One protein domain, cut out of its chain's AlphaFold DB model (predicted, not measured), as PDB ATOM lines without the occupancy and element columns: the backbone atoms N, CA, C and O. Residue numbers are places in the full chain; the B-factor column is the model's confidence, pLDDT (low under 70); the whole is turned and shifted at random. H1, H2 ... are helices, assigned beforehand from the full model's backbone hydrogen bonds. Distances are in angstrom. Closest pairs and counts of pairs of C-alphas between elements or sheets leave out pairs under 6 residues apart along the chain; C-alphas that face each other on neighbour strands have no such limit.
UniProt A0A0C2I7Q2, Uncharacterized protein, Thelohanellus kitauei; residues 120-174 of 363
ATOM      1  N   ALA A 120      10.936 -37.603 -21.975       58.00
ATOM      2  CA  ALA A 120      11.969 -36.720 -21.461       58.00
ATOM      3  C   ALA A 120      13.197 -37.574 -21.100       58.00
ATOM      4  O   ALA A 120      13.056 -38.665 -20.545       58.00
ATOM      5  N   SER A 121      14.404 -37.081 -21.372       58.47
ATOM      6  CA  SER A 121      15.673 -37.764 -21.050       58.47
ATOM      7  C   SER A 121      15.826 -38.130 -19.561       58.47
ATOM      8  O   SER A 121      16.640 -38.967 -19.176       58.47
ATOM      9  N   SER A 122      15.012 -37.534 -18.690       56.06
ATOM     10  CA  SER A 122      14.882 -37.911 -17.282       56.06
ATOM     11  C   SER A 122      14.186 -39.262 -17.076       56.06
ATOM     12  O   SER A 122      14.522 -39.971 -16.127       56.06
ATOM     13  N   TYR A 123      13.264 -39.665 -17.956       62.88
ATOM     14  CA  TYR A 123      12.577 -40.956 -17.863       62.88
ATOM     15  C   TYR A 123      13.498 -42.119 -18.252       62.88
ATOM     16  O   TYR A 123      13.493 -43.148 -17.582       62.88
ATOM     17  N   SER A 124      14.378 -41.931 -19.240       64.44
ATOM     18  CA  SER A 124      15.411 -42.926 -19.569       64.44
ATOM     19  C   SER A 124      16.435 -43.115 -18.444       64.44
ATOM     20  O   SER A 124      17.117 -44.130 -18.403       64.44
ATOM     21  N   SER A 125      16.529 -42.167 -17.504       70.31
ATOM     22  CA  SER A 125      17.309 -42.317 -16.264       70.31
ATOM     23  C   SER A 125      16.507 -42.982 -15.134       70.31
ATOM     24  O   SER A 125      17.090 -43.580 -14.232       70.31
ATOM     25  N   PHE A 126      15.175 -42.877 -15.175       75.75
ATOM     26  CA  PHE A 126      14.257 -43.497 -14.219       75.75
ATOM     27  C   PHE A 126      14.024 -44.981 -14.519       75.75
ATOM     28  O   PHE A 126      13.865 -45.769 -13.597       75.75
ATOM     29  N   GLU A 127      13.972 -45.403 -15.782       73.06
ATOM     30  CA  GLU A 127      13.662 -46.789 -16.145       73.06
ATOM     31  C   GLU A 127      14.748 -47.822 -15.752       73.06
ATOM     32  O   GLU A 127      14.392 -48.832 -15.138       73.06
ATOM     33  N   PRO A 128      16.056 -47.581 -15.964       75.00
ATOM     34  CA  PRO A 128      17.103 -48.534 -15.596       75.00
ATOM     35  C   PRO A 128      17.543 -48.443 -14.125       75.00
ATOM     36  O   PRO A 128      18.364 -49.253 -13.690       75.00
ATOM     37  N   SER A 129      17.040 -47.482 -13.337       74.56
ATOM     38  CA  SER A 129      17.427 -47.362 -11.930       74.56
ATOM     39  C   SER A 129      16.895 -48.546 -11.115       74.56
ATOM     40  O   SER A 129      15.693 -48.694 -10.891       74.56
ATOM     41  N   LYS A 130      17.813 -49.407 -10.669       77.38
ATOM     42  CA  LYS A 130      17.550 -50.471  -9.692       77.38
ATOM     43  C   LYS A 130      17.850 -49.957  -8.287       77.38
ATOM     44  O   LYS A 130      18.806 -49.197  -8.108       77.38
ATOM     45  N   LEU A 131      17.076 -50.399  -7.292       76.44
ATOM     46  CA  LEU A 131      17.493 -50.227  -5.900       76.44
ATOM     47  C   LEU A 131      18.797 -50.993  -5.674       76.44
ATOM     48  O   LEU A 131      18.881 -52.189  -5.943       76.44
ATOM     49  N   GLN A 132      19.812 -50.288  -5.185       76.62
ATOM     50  CA  GLN A 132      21.058 -50.916  -4.763       76.62
ATOM     51  C   GLN A 132      20.847 -51.588  -3.397       76.62
ATOM     52  O   GLN A 132      20.157 -51.014  -2.545       76.62
ATOM     53  N   PRO A 133      21.438 -52.769  -3.145       69.19
ATOM     54  CA  PRO A 133      21.431 -53.375  -1.818       69.19
ATOM     55  C   PRO A 133      21.952 -52.394  -0.757       69.19
ATOM     56  O   PRO A 133      22.995 -51.770  -0.939       69.19
ATOM     57  N   GLY A 134      21.212 -52.235   0.344       75.94
ATOM     58  CA  GLY A 134      21.569 -51.313   1.430       75.94
ATOM     59  C   GLY A 134      21.214 -49.839   1.192       75.94
ATOM     60  O   GLY A 134      21.473 -49.009   2.062       75.94
ATOM     61  N   ALA A 135      20.595 -49.487   0.059       81.50
ATOM     62  CA  ALA A 135      20.093 -48.132  -0.152       81.50
ATOM     63  C   ALA A 135      18.958 -47.801   0.832       81.50
ATOM     64  O   ALA A 135      18.028 -48.586   1.024       81.50
ATOM     65  N   MET A 136      19.000 -46.609   1.436       83.44
ATOM     66  CA  MET A 136      17.903 -46.145   2.284       83.44
ATOM     67  C   MET A 136      16.669 -45.855   1.423       83.44
ATOM     68  O   MET A 136      16.712 -45.010   0.525       83.44
ATOM     69  N   VAL A 137      15.558 -46.529   1.731       79.12
ATOM     70  CA  VAL A 137      14.297 -46.456   0.970       79.12
ATOM     71  C   VAL A 137      13.816 -45.014   0.802       79.12
ATOM     72  O   VAL A 137      13.374 -44.632  -0.279       79.12
ATOM     73  N   GLU A 138      13.955 -44.180   1.832       82.88
ATOM     74  CA  GLU A 138      13.556 -42.770   1.791       82.88
ATOM     75  C   GLU A 138      14.382 -41.945   0.793       82.88
ATOM     76  O   GLU A 138      13.831 -41.131   0.044       82.88
ATOM     77  N   ALA A 139      15.697 -42.173   0.741       85.31
ATOM     78  CA  ALA A 139      16.598 -41.463  -0.162       85.31
ATOM     79  C   ALA A 139      16.316 -41.834  -1.624       85.31
ATOM     80  O   ALA A 139      16.215 -40.949  -2.481       85.31
ATOM     81  N   GLU A 140      16.106 -43.125  -1.900       86.31
ATOM     82  CA  GLU A 140      15.730 -43.582  -3.237       86.31
ATOM     83  C   GLU A 140      14.321 -43.121  -3.618       86.31
ATOM     84  O   GLU A 140      14.131 -42.629  -4.727       86.31
ATOM     85  N   THR A 141      13.350 -43.148  -2.703       86.50
ATOM     86  CA  THR A 141      11.997 -42.621  -2.960       86.50
ATOM     87  C   THR A 141      12.047 -41.140  -3.336       86.50
ATOM     88  O   THR A 141      11.456 -40.728  -4.331       86.50
ATOM     89  N   LYS A 142      12.816 -40.327  -2.602       91.12
ATOM     90  CA  LYS A 142      12.975 -38.892  -2.884       91.12
ATOM     91  C   LYS A 142      13.652 -38.636  -4.235       91.12
ATOM     92  O   LYS A 142      13.242 -37.736  -4.970       91.12
ATOM     93  N   LYS A 143      14.668 -39.432  -4.575       91.50
ATOM     94  CA  LYS A 143      15.357 -39.382  -5.872       91.50
ATOM     95  C   LYS A 143      14.412 -39.740  -7.021       91.50
ATOM     96  O   LYS A 143      14.330 -38.986  -7.989       91.50
ATOM     97  N   HIS A 144      13.647 -40.820  -6.887       88.81
ATOM     98  CA  HIS A 144      12.677 -41.245  -7.893       88.81
ATOM     99  C   HIS A 144      11.507 -40.256  -8.024       88.81
ATOM    100  O   HIS A 144      11.121 -39.943  -9.146       88.81
ATOM    101  N   MET A 145      11.022 -39.661  -6.925       89.69
ATOM    102  CA  MET A 145      10.013 -38.588  -6.969       89.69
ATOM    103  C   MET A 145      10.495 -37.388  -7.784       89.69
ATOM    104  O   MET A 145       9.736 -36.839  -8.579       89.69
ATOM    105  N   LYS A 146      11.767 -36.994  -7.624       91.00
ATOM    106  CA  LYS A 146      12.366 -35.904  -8.404       91.00
ATOM    107  C   LYS A 146      12.482 -36.260  -9.890       91.00
ATOM    108  O   LYS A 146      12.262 -35.405 -10.737       91.00
ATOM    109  N   LEU A 147      12.833 -37.503 -10.216       87.88
ATOM    110  CA  LEU A 147      12.920 -37.951 -11.609       87.88
ATOM    111  C   LEU A 147      11.539 -37.999 -12.276       87.88
ATOM    112  O   LEU A 147      11.399 -37.518 -13.399       87.88
ATOM    113  N   ILE A 148      10.518 -38.503 -11.575       88.56
ATOM    114  CA  ILE A 148       9.140 -38.560 -12.080       88.56
ATOM    115  C   ILE A 148       8.559 -37.159 -12.254       88.56
ATOM    116  O   ILE A 148       7.946 -36.904 -13.284       88.56
ATOM    117  N   SER A 149       8.779 -36.235 -11.314       87.31
ATOM    118  CA  SER A 149       8.236 -34.875 -11.442       87.31
ATOM    119  C   SER A 149       8.823 -34.111 -12.632       87.31
ATOM    120  O   SER A 149       8.124 -33.309 -13.245       87.31
ATOM    121  N   ILE A 150      10.081 -34.390 -12.995       88.50
ATOM    122  CA  ILE A 150      10.714 -33.842 -14.203       88.50
ATOM    123  C   ILE A 150      10.190 -34.556 -15.452       88.50
ATOM    124  O   ILE A 150       9.915 -33.913 -16.460       88.50
ATOM    125  N   ALA A 151      10.080 -35.885 -15.413       82.56
ATOM    126  CA  ALA A 151       9.690 -36.679 -16.573       82.56
ATOM    127  C   ALA A 151       8.198 -36.566 -16.923       82.56
ATOM    128  O   ALA A 151       7.833 -36.653 -18.091       82.56
ATOM    129  N   ARG A 152       7.334 -36.405 -15.917       83.94
ATOM    130  CA  ARG A 152       5.875 -36.368 -16.046       83.94
ATOM    131  C   ARG A 152       5.276 -35.321 -15.094       83.94
ATOM    132  O   ARG A 152       4.641 -35.679 -14.103       83.94
ATOM    133  N   PRO A 153       5.434 -34.020 -15.399       87.25
ATOM    134  CA  PRO A 153       4.951 -32.934 -14.540       87.25
ATOM    135  C   PRO A 153       3.420 -32.883 -14.408       87.25
ATOM    136  O   PRO A 153       2.908 -32.216 -13.514       87.25
ATOM    137  N   SER A 154       2.684 -33.567 -15.290       86.38
ATOM    138  CA  SER A 154       1.224 -33.678 -15.240       86.38
ATOM    139  C   SER A 154       0.710 -34.731 -14.255       86.38
ATOM    140  O   SER A 154      -0.489 -34.743 -13.976       86.38
ATOM    141  N   LEU A 155       1.574 -35.613 -13.736       83.38
ATOM    142  CA  LEU A 155       1.163 -36.601 -12.742       83.38
ATOM    143  C   LEU A 155       0.880 -35.936 -11.403       83.38
ATOM    144  O   LEU A 155       1.596 -35.035 -10.959       83.38
ATOM    145  N   THR A 156      -0.140 -36.439 -10.713       88.38
ATOM    146  CA  THR A 156      -0.349 -36.045  -9.327       88.38
ATOM    147  C   THR A 156       0.754 -36.632  -8.442       88.38
ATOM    148  O   THR A 156       1.443 -37.600  -8.790       88.38
ATOM    149  N   VAL A 157       0.916 -36.060  -7.246       83.50
ATOM    150  CA  VAL A 157       1.821 -36.613  -6.225       83.50
ATOM    151  C   VAL A 157       1.452 -38.067  -5.910       83.50
ATOM    152  O   VAL A 157       2.335 -38.893  -5.705       83.50
ATOM    153  N   PHE A 158       0.157 -38.390  -5.920       82.25
ATOM    154  CA  PHE A 158      -0.343 -39.733  -5.648       82.25
ATOM    155  C   PHE A 158       0.047 -40.736  -6.744       82.25
ATOM    156  O   PHE A 158       0.594 -41.790  -6.427       82.25
ATOM    157  N   ASP A 159      -0.125 -40.379  -8.020       80.25
ATOM    158  CA  ASP A 159       0.278 -41.241  -9.145       80.25
ATOM    159  C   ASP A 159       1.786 -41.511  -9.126       80.25
ATOM    160  O   ASP A 159       2.240 -42.635  -9.341       80.25
ATOM    161  N   SER A 160       2.568 -40.482  -8.791       84.31
ATOM    162  CA  SER A 160       4.022 -40.592  -8.653       84.31
ATOM    163  C   SER A 160       4.410 -41.571  -7.539       84.31
ATOM    164  O   SER A 160       5.306 -42.391  -7.730       84.31
ATOM    165  N   ILE A 161       3.705 -41.544  -6.402       81.81
ATOM    166  CA  ILE A 161       3.916 -42.486  -5.295       81.81
ATOM    167  C   ILE A 161       3.588 -43.919  -5.726       81.81
ATOM    168  O   ILE A 161       4.385 -44.817  -5.461       81.81
ATOM    169  N   ILE A 162       2.467 -44.145  -6.422       79.12
ATOM    170  CA  ILE A 162       2.087 -45.485  -6.902       79.12
ATOM    171  C   ILE A 162       3.153 -46.050  -7.842       79.12
ATOM    172  O   ILE A 162       3.564 -47.197  -7.678       79.12
ATOM    173  N   ILE A 163       3.643 -45.246  -8.789       81.31
ATOM    174  CA  ILE A 163       4.682 -45.670  -9.738       81.31
ATOM    175  C   ILE A 163       5.978 -46.040  -9.002       81.31
ATOM    176  O   ILE A 163       6.617 -47.037  -9.344       81.31
ATOM    177  N   ILE A 164       6.358 -45.283  -7.969       85.44
ATOM    178  CA  ILE A 164       7.546 -45.591  -7.160       85.44
ATOM    179  C   ILE A 164       7.347 -46.858  -6.343       85.44
ATOM    180  O   ILE A 164       8.244 -47.694  -6.327       85.44
ATOM    181  N   ILE A 165       6.190 -47.034  -5.701       78.88
ATOM    182  CA  ILE A 165       5.876 -48.252  -4.944       78.88
ATOM    183  C   ILE A 165       5.929 -49.462  -5.872       78.88
ATOM    184  O   ILE A 165       6.627 -50.423  -5.566       78.88
ATOM    185  N   ALA A 166       5.270 -49.394  -7.031       75.44
ATOM    186  CA  ALA A 166       5.305 -50.462  -8.023       75.44
ATOM    187  C   ALA A 166       6.745 -50.783  -8.437       75.44
ATOM    188  O   ALA A 166       7.117 -51.951  -8.502       75.44
ATOM    189  N   LYS A 167       7.583 -49.760  -8.643       81.69
ATOM    190  CA  LYS A 167       8.990 -49.948  -9.001       81.69
ATOM    191  C   LYS A 167       9.829 -50.546  -7.873       81.69
ATOM    192  O   LYS A 167      10.626 -51.437  -8.144       81.69
ATOM    193  N   ILE A 168       9.648 -50.096  -6.632       79.25
ATOM    194  CA  ILE A 168      10.314 -50.671  -5.456       79.25
ATOM    195  C   ILE A 168       9.935 -52.145  -5.326       79.25
ATOM    196  O   ILE A 168      10.822 -52.979  -5.189       79.25
ATOM    197  N   LEU A 169       8.644 -52.465  -5.444       72.56
ATOM    198  CA  LEU A 169       8.137 -53.835  -5.384       72.56
ATOM    199  C   LEU A 169       8.681 -54.704  -6.527       72.56
ATOM    200  O   LEU A 169       9.020 -55.851  -6.283       72.56
ATOM    201  N   TYR A 170       8.837 -54.158  -7.737       72.19
ATOM    202  CA  TYR A 170       9.446 -54.867  -8.875       72.19
ATOM    203  C   TYR A 170      10.971 -55.033  -8.753       72.19
ATOM    204  O   TYR A 170      11.563 -55.868  -9.431       72.19
ATOM    205  N   CYS A 171      11.622 -54.191  -7.944       68.88
ATOM    206  CA  CYS A 171      13.049 -54.290  -7.636       68.88
ATOM    207  C   CYS A 171      13.326 -55.210  -6.447       68.88
ATOM    208  O   CYS A 171      14.489 -55.556  -6.223       68.88
ATOM    209  N   LEU A 172      12.298 -55.598  -5.683       55.19
ATOM    210  CA  LEU A 172      12.437 -56.744  -4.804       55.19
ATOM    211  C   LEU A 172      12.748 -57.936  -5.711       55.19
ATOM    212  O   LEU A 172      12.103 -58.075  -6.753       55.19
ATOM    213  N   PRO A 173      13.764 -58.749  -5.384       47.38
ATOM    214  CA  PRO A 173      14.009 -59.959  -6.146       47.38
ATOM    215  C   PRO A 173      12.680 -60.707  -6.246       47.38
ATOM    216  O   PRO A 173      11.978 -60.835  -5.239       47.38
ATOM    217  N   ASN A 174      12.320 -61.159  -7.453       40.44
ATOM    218  CA  ASN A 174      11.348 -62.236  -7.564       40.44
ATOM    219  C   ASN A 174      11.915 -63.328  -6.671       40.44
ATOM    220  O   ASN A 174      12.935 -63.935  -7.001       40.44
TER     221      ASN A 174
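AT A GLANCE: This is residues 120 to 174 of the 363 residues of an uncharacterized protein of Thelohanellus kitauei (UniProt A0A0C2I7Q2). Two helices of 15 residues, H2 and H3, cross at a steep angle as a skewed X, joined by a tight link. The short helix H1 packs on the last part of H2, and residues 127 to 136 lead from it to the first residue of H2. The printed part has 55 residues, with three named helices in the order H1, H2, H3 and no named strand: all helix. It is compact, with a radius of gyration of the C-alphas of 10.8 A and spans of 30 by 22 by 20 A.

IN THESE COORDINATES: H1 is residues 123 to 126, with C-alpha 123 at (12.577, -40.956, -17.863). H2, residues 137 to 151, is 20.6 A long. H3, residues 157 to 171, is 21.0 A long, with C-alpha 171 at (13.049, -54.290, -7.636).

HOW THE PARTS SIT: H1 touches H2; their closest C-alphas, of Tyr 123 and Ala 151, are 5.3 A apart. H3 touches H2 with residues 160 to 164 alone, at a steep tilt of 58 degrees, opposite ways; the closest C-alphas, of Ile 148 and Ser 160, are 6.5 A apart. H1 and H3 are apart. In H2 and H3 every O i to N i+4 pair is within hydrogen-bond range; H1 is too short for one.

THE WHOLE: The printed part has no cut. No link is long. Residues 120 to 124, 133 and 171 to 174 have pLDDT under 70.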